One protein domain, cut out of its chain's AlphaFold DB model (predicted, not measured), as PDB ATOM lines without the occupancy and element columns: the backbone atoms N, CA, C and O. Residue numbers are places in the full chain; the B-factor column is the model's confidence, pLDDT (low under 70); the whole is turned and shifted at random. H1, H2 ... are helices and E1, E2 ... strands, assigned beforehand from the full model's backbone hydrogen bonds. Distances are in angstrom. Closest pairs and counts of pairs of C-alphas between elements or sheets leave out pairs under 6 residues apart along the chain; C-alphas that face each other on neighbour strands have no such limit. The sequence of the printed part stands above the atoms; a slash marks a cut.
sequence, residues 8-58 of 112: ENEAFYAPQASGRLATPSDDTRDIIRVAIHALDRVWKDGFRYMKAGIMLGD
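AT A GLANCE: This is residues 8 to 58 of the 112 residues of the protein "DNA polymerase V subunit UmuC" of Raoultella terrigena (UniProt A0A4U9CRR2). Little regular structure is here: an extended stretch, residues 8 to 23, runs the length of a rod, the one named helix, H1, folds back along it, and the last stretch, with the short strand E1, turns back again. The printed part has 51 residues, with H1 then E1 along the chain. Its class is mostly helix, though the named elements hold only 18 residues. It is loose, with a radius of gyration of the C-alphas of 13.3 A and spans of 44 by 17 by 14 A.

HOW THE PARTS SIT: Going on past residues 8 to 27, which hold no named element, look at H1, residues 28 to 42: 10 of its 11 O i to N i+4 pairs are within hydrogen-bond range. A short link of 6 residues leads to E1, residues 49 to 51, which pairs with no named strand. H1 and E1 are apart, with no C-alphas within 8 A.

IN THESE COORDINATES: Start at C-alpha 8, (23.208, -27.125, 32.008). Find C-alpha 28 at (23.897, 10.069, 35.820); from there H1 runs 21.1 A to C-alpha 42. E1 spans 6.0 A and ends at C-alpha 51, (22.976, -9.736, 31.373).

THE WHOLE: The C-alphas of Glu 8 and Thr 23 are the two farthest apart, 44.1 A. The printed part has no cut, and no printed residue has a pLDDT under 70.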
ATOM      1  N   GLU A   8      23.475 -25.799  31.449       77.75
ATOM      2  CA  GLU A   8      23.208 -27.125  32.008       77.75
ATOM      3  C   GLU A   8      23.641 -27.162  33.482       77.75
ATOM      4  O   GLU A   8      24.721 -26.687  33.833       77.75
ATOM      5  N   ASN A   9      22.793 -27.726  34.347       80.50
ATOM      6  CA  ASN A   9      23.001 -27.835  35.799       80.50
ATOM      7  C   ASN A   9      23.088 -26.510  36.586       80.50
ATOM      8  O   ASN A   9      23.507 -26.524  37.743       80.50
ATOM      9  N   GLU A  10      22.647 -25.378  36.027       85.44
ATOM     10  CA  GLU A  10      22.514 -24.120  36.774       85.44
ATOM     11  C   GLU A  10      21.051 -23.698  36.934       85.44
ATOM     12  O   GLU A  10      20.228 -23.841  36.030       85.44
ATOM     13  N   ALA A  11      20.715 -23.128  38.094       86.00
ATOM     14  CA  ALA A  11      19.386 -22.582  38.325       86.00
ATOM     15  C   ALA A  11      19.193 -21.271  37.544       86.00
ATOM     16  O   ALA A  11      19.968 -20.315  37.671       86.00
ATOM     17  N   PHE A  12      18.113 -21.202  36.763       89.62
ATOM     18  CA  PHE A  12      17.722 -19.964  36.101       89.62
ATOM     19  C   PHE A  12      17.263 -18.931  37.134       89.62
ATOM     20  O   PHE A  12      16.357 -19.179  37.931       89.62
ATOM     21  N   TYR A  13      17.874 -17.749  37.101       92.44
ATOM     22  CA  TYR A  13      17.569 -16.653  38.007       92.44
ATOM     23  C   TYR A  13      17.505 -15.339  37.232       92.44
ATOM     24  O   TYR A  13      18.469 -14.935  36.578       92.44
ATOM     25  N   ALA A  14      16.350 -14.674  37.290       92.94
ATOM     26  CA  ALA A  14      16.086 -13.442  36.552       92.94
ATOM     27  C   ALA A  14      15.301 -12.418  37.392       92.94
ATOM     28  O   ALA A  14      14.152 -12.110  37.076       92.94
ATOM     29  N   PRO A  15      15.881 -11.899  38.487       94.12
ATOM     30  CA  PRO A  15      15.190 -10.945  39.335       94.12
ATOM     31  C   PRO A  15      15.131  -9.550  38.701       94.12
ATOM     32  O   PRO A  15      15.980  -9.139  37.891       94.12
ATOM     33  N   GLN A  16      14.151  -8.790  39.174       93.75
ATOM     34  CA  GLN A  16      13.963  -7.377  38.890       93.75
ATOM     35  C   GLN A  16      13.780  -6.612  40.203       93.75
ATOM     36  O   GLN A  16      13.121  -7.096  41.122       93.75
ATOM     37  N   ALA A  17      14.355  -5.418  40.275       95.25
ATOM     38  CA  ALA A  17      14.110  -4.456  41.338       95.25
ATOM     39  C   ALA A  17      13.939  -3.072  40.725       95.25
ATOM     40  O   ALA A  17      14.520  -2.765  39.683       95.25
ATOM     41  N   SER A  18      13.136  -2.253  41.390       93.56
ATOM     42  CA  SER A  18      12.906  -0.859  41.045       93.56
ATOM     43  C   SER A  18      13.278   0.040  42.221       93.56
ATOM     44  O   SER A  18      13.267  -0.369  43.386       93.56
ATOM     45  N   GLY A  19      13.617   1.280  41.893       91.94
ATOM     46  CA  GLY A  19      13.815   2.368  42.835       91.94
ATOM     47  C   GLY A  19      13.268   3.653  42.227       91.94
ATOM     48  O   GLY A  19      13.073   3.731  41.014       91.94
ATOM     49  N   ARG A  20      12.995   4.642  43.074       90.38
ATOM     50  CA  ARG A  20      12.493   5.949  42.655       90.38
ATOM     51  C   ARG A  20      13.431   7.028  43.170       90.38
ATOM     52  O   ARG A  20      13.944   6.921  44.284       90.38
ATOM     53  N   LEU A  21      13.649   8.050  42.356       86.56
ATOM     54  CA  LEU A  21      14.304   9.275  42.792       86.56
ATOM     55  C   LEU A  21      13.265  10.170  43.472       86.56
ATOM     56  O   LEU A  21      12.144  10.280  42.983       86.56
ATOM     57  N   ALA A  22      13.626  10.776  44.605       82.44
ATOM     58  CA  ALA A  22      12.742  11.705  45.315       82.44
ATOM     59  C   ALA A  22      12.415  12.934  44.451       82.44
ATOM     60  O   ALA A  22      11.267  13.359  44.379       82.44
ATOM     61  N   THR A  23      13.419  13.419  43.720       80.38
ATOM     62  CA  THR A  23      13.309  14.528  42.774       80.38
ATOM     63  C   THR A  23      13.665  14.021  41.373       80.38
ATOM     64  O   THR A  23      14.640  13.271  41.242       80.38
ATOM     65  N   PRO A  24      12.919  14.401  40.318       83.50
ATOM     66  CA  PRO A  24      13.307  14.099  38.942       83.50
ATOM     67  C   PRO A  24      14.730  14.603  38.662       83.50
ATOM     68  O   PRO A  24      15.025  15.773  38.902       83.50
ATOM     69  N   SER A  25      15.611  13.727  38.172       85.56
ATOM     70  CA  SER A  25      17.023  14.042  37.921       85.56
ATOM     71  C   SER A  25      17.479  13.416  36.606       85.56
ATOM     72  O   SER A  25      17.168  12.258  36.318       85.56
ATOM     73  N   ASP A  26      18.215  14.191  35.816       87.12
ATOM     74  CA  ASP A  26      18.973  13.746  34.645       87.12
ATOM     75  C   ASP A  26      20.461  13.516  34.979       87.12
ATOM     76  O   ASP A  26      21.262  13.180  34.102       87.12
ATOM     77  N   ASP A  27      20.844  13.635  36.257       89.62
ATOM     78  CA  ASP A  27      22.203  13.372  36.706       89.62
ATOM     79  C   ASP A  27      22.495  11.872  36.703       89.62
ATOM     80  O   ASP A  27      21.915  11.077  37.453       89.62
ATOM     81  N   THR A  28      23.480  11.472  35.900       90.44
ATOM     82  CA  THR A  28      23.897  10.069  35.820       90.44
ATOM     83  C   THR A  28      24.365   9.527  37.179       90.44
ATOM     84  O   THR A  28      24.215   8.335  37.443       90.44
ATOM     85  N   ARG A  29      24.880  10.373  38.084       89.81
ATOM     86  CA  ARG A  29      25.310   9.959  39.432       89.81
ATOM     87  C   ARG A  29      24.136   9.496  40.291       89.81
ATOM     88  O   ARG A  29      24.254   8.486  40.986       89.81
ATOM     89  N   ASP A  30      23.003  10.190  40.213       90.25
ATOM     90  CA  ASP A  30      21.794   9.829  40.957       90.25
ATOM     91  C   ASP A  30      21.194   8.524  40.427       90.25
ATOM     92  O   ASP A  30      20.814   7.643  41.204       90.25
ATOM     93  N   ILE A  31      21.192   8.366  39.102       91.44
ATOM     94  CA  ILE A  31      20.726   7.151  38.430       91.44
ATOM     95  C   ILE A  31      21.601   5.951  38.816       91.44
ATOM     96  O   ILE A  31      21.073   4.905  39.195       91.44
ATOM     97  N   ILE A  32      22.933   6.098  38.772       91.44
ATOM     98  CA  ILE A  32      23.876   5.043  39.174       91.44
ATOM     99  C   ILE A  32      23.640   4.645  40.633       91.44
ATOM    100  O   ILE A  32      23.576   3.454  40.930       91.44
ATOM    101  N   ARG A  33      23.463   5.616  41.537       91.69
ATOM    102  CA  ARG A  33      23.214   5.348  42.960       91.69
ATOM    103  C   ARG A  33      21.977   4.474  43.162       91.69
ATOM    104  O   ARG A  33      22.053   3.457  43.849       91.69
ATOM    105  N   VAL A  34      20.847   4.828  42.547       93.50
ATOM    106  CA  VAL A  34      19.613   4.030  42.656       93.50
ATOM    107  C   VAL A  34      19.773   2.661  41.996       93.50
ATOM    108  O   VAL A  34      19.299   1.666  42.541       93.50
ATOM    109  N   ALA A  35      20.466   2.582  40.857       92.62
ATOM    110  CA  ALA A  35      20.712   1.321  40.167       92.62
ATOM    111  C   ALA A  35      21.566   0.348  40.999       92.62
ATOM    112  O   ALA A  35      21.240  -0.836  41.049       92.62
ATOM    113  N   ILE A  36      22.607   0.837  41.684       93.12
ATOM    114  CA  ILE A  36      23.434   0.030  42.594       93.12
ATOM    115  C   ILE A  36      22.597  -0.455  43.782       93.12
ATOM    116  O   ILE A  36      22.552  -1.651  44.038       93.12
ATOM    117  N   HIS A  37      21.832   0.428  44.433       94.12
ATOM    118  CA  HIS A  37      20.946   0.007  45.525       94.12
ATOM    119  C   HIS A  37      19.895  -1.021  45.084       94.12
ATOM    120  O   HIS A  37      19.556  -1.935  45.834       94.12
ATOM    121  N   ALA A  38      19.351  -0.884  43.873       94.31
ATOM    122  CA  ALA A  38      18.435  -1.872  43.319       94.31
ATOM    123  C   ALA A  38      19.149  -3.206  43.066       94.31
ATOM    124  O   ALA A  38      18.568  -4.252  43.348       94.31
ATOM    125  N   LEU A  39      20.392  -3.172  42.574       93.44
ATOM    126  CA  LEU A  39      21.221  -4.354  42.350       93.44
ATOM    127  C   LEU A  39      21.504  -5.099  43.656       93.44
ATOM    128  O   LEU A  39      21.263  -6.303  43.701       93.44
ATOM    129  N   ASP A  40      21.914  -4.400  44.716       94.56
ATOM    130  CA  ASP A  40      22.227  -4.995  46.025       94.56
ATOM    131  C   ASP A  40      21.055  -5.810  46.592       94.56
ATOM    132  O   ASP A  40      21.245  -6.838  47.235       94.56
ATOM    133  N   ARG A  41      19.815  -5.393  46.308       95.12
ATOM    134  CA  ARG A  41      18.599  -6.083  46.769       95.12
ATOM    135  C   ARG A  41      18.312  -7.387  46.038       95.12
ATOM    136  O   ARG A  41      17.616  -8.245  46.577       95.12
ATOM    137  N   VAL A  42      18.746  -7.499  44.786       94.94
ATOM    138  CA  VAL A  42      18.482  -8.678  43.948       94.94
ATOM    139  C   VAL A  42      19.713  -9.544  43.755       94.94
ATOM    140  O   VAL A  42      19.594 -10.646  43.222       94.94
ATOM    141  N   TRP A  43      20.884  -9.063  44.164       94.12
ATOM    142  CA  TRP A  43      22.123  -9.809  44.100       94.12
ATOM    143  C   TRP A  43      22.058 -11.050  44.982       94.12
ATOM    144  O   TRP A  43      21.607 -11.027  46.126       94.12
ATOM    145  N   LYS A  44      22.521 -12.156  44.410       94.38
ATOM    146  CA  LYS A  44      22.731 -13.426  45.095       94.38
ATOM    147  C   LYS A  44      24.051 -14.002  44.631       94.38
ATOM    148  O   LYS A  44      24.242 -14.173  43.421       94.38
ATOM    149  N   ASP A  45      24.911 -14.316  45.591       92.44
ATOM    150  CA  ASP A  45      26.165 -15.011  45.338       92.44
ATOM    151  C   ASP A  45      25.910 -16.421  44.792       92.44
ATOM    152  O   ASP A  45      24.841 -17.006  44.975       92.44
ATOM    153  N   GLY A  46      26.898 -16.956  44.075       90.00
ATOM    154  CA  GLY A  46      26.816 -18.279  43.450       90.00
ATOM    155  C   GLY A  46      26.071 -18.319  42.111       90.00
ATOM    156  O   GLY A  46      26.100 -19.348  41.442       90.00
ATOM    157  N   PHE A  47      25.458 -17.215  41.669       90.25
ATOM    158  CA  PHE A  47      24.841 -17.123  40.344       90.25
ATOM    159  C   PHE A  47      25.770 -16.481  39.315       90.25
ATOM    160  O   PHE A  47      26.363 -15.426  39.539       90.25
ATOM    161  N   ARG A  48      25.832 -17.086  38.126       89.81
ATOM    162  CA  ARG A  48      26.584 -16.563  36.984       89.81
ATOM    163  C   ARG A  48      25.705 -15.645  36.136       89.81
ATOM    164  O   ARG A  48      25.047 -16.069  35.183       89.81
ATOM    165  N   TYR A  49      25.663 -14.370  36.499       89.94
ATOM    166  CA  TYR A  49      24.901 -13.376  35.743       89.94
ATOM    167  C   TYR A  49      25.506 -13.151  34.353       89.94
ATOM    168  O   TYR A  49      26.710 -12.983  34.204       89.94
ATOM    169  N   MET A  50      24.647 -13.116  33.333       88.56
ATOM    170  CA  MET A  50      25.048 -12.931  31.933       88.56
ATOM    171  C   MET A  50      24.621 -11.568  31.380       88.56
ATOM    172  O   MET A  50      25.265 -11.025  30.487       88.56
ATOM    173  N   LYS A  51      23.502 -11.015  31.867       88.25
ATOM    174  CA  LYS A  51      22.976  -9.736  31.373       88.25
ATOM    175  C   LYS A  51      22.283  -8.943  32.474       88.25
ATOM    176  O   LYS A  51      21.458  -9.477  33.217       88.25
ATOM    177  N   ALA A  52      22.538  -7.642  32.501       90.06
ATOM    178  CA  ALA A  52      21.780  -6.662  33.265       90.06
ATOM    179  C   ALA A  52      21.299  -5.540  32.336       90.06
ATOM    180  O   ALA A  52      21.836  -5.346  31.247       90.06
ATOM    181  N   GLY A  53      20.248  -4.843  32.750       90.38
ATOM    182  CA  GLY A  53      19.699  -3.698  32.040       90.38
ATOM    183  C   GLY A  53      19.022  -2.772  33.039       90.38
ATOM    184  O   GLY A  53      18.485  -3.248  34.040       90.38
ATOM    185  N   ILE A  54      19.087  -1.474  32.766       91.88
ATOM    186  CA  ILE A  54      18.418  -0.426  33.534       91.88
ATOM    187  C   ILE A  54      17.326   0.145  32.633       91.88
ATOM    188  O   ILE A  54      17.574   0.418  31.460       91.88
ATOM    189  N   MET A  55      16.124   0.300  33.179       92.25
ATOM    190  CA  MET A  55      15.006   0.957  32.511       92.25
ATOM    191  C   MET A  55      14.658   2.209  33.305       92.25
ATOM    192  O   MET A  55      14.429   2.127  34.511       92.25
ATOM    193  N   LEU A  56      14.651   3.353  32.626       91.81
ATOM    194  CA  LEU A  56      14.194   4.620  33.183       91.81
ATOM    195  C   LEU A  56      12.741   4.843  32.753       91.81
ATOM    196  O   LEU A  56      12.362   4.485  31.637       91.81
ATOM    197  N   GLY A  57      11.937   5.409  33.644       89.31
ATOM    198  CA  GLY A  57      10.530   5.728  33.418       89.31
ATOM    199  C   GLY A  57      10.112   6.925  34.270       89.31
ATOM    200  O   GLY A  57      10.949   7.469  34.987       89.31
ATOM    201  N   ASP A  58       8.832   7.306  34.204       86.25
ATOM    202  CA  ASP A  58       8.287   8.491  34.899       86.25
ATOM    203  C   ASP A  58       9.038   9.781  34.501       86.25
ATOM    204  O   ASP A  58       9.597  10.494  35.331       86.25
TER     205      ASP A  58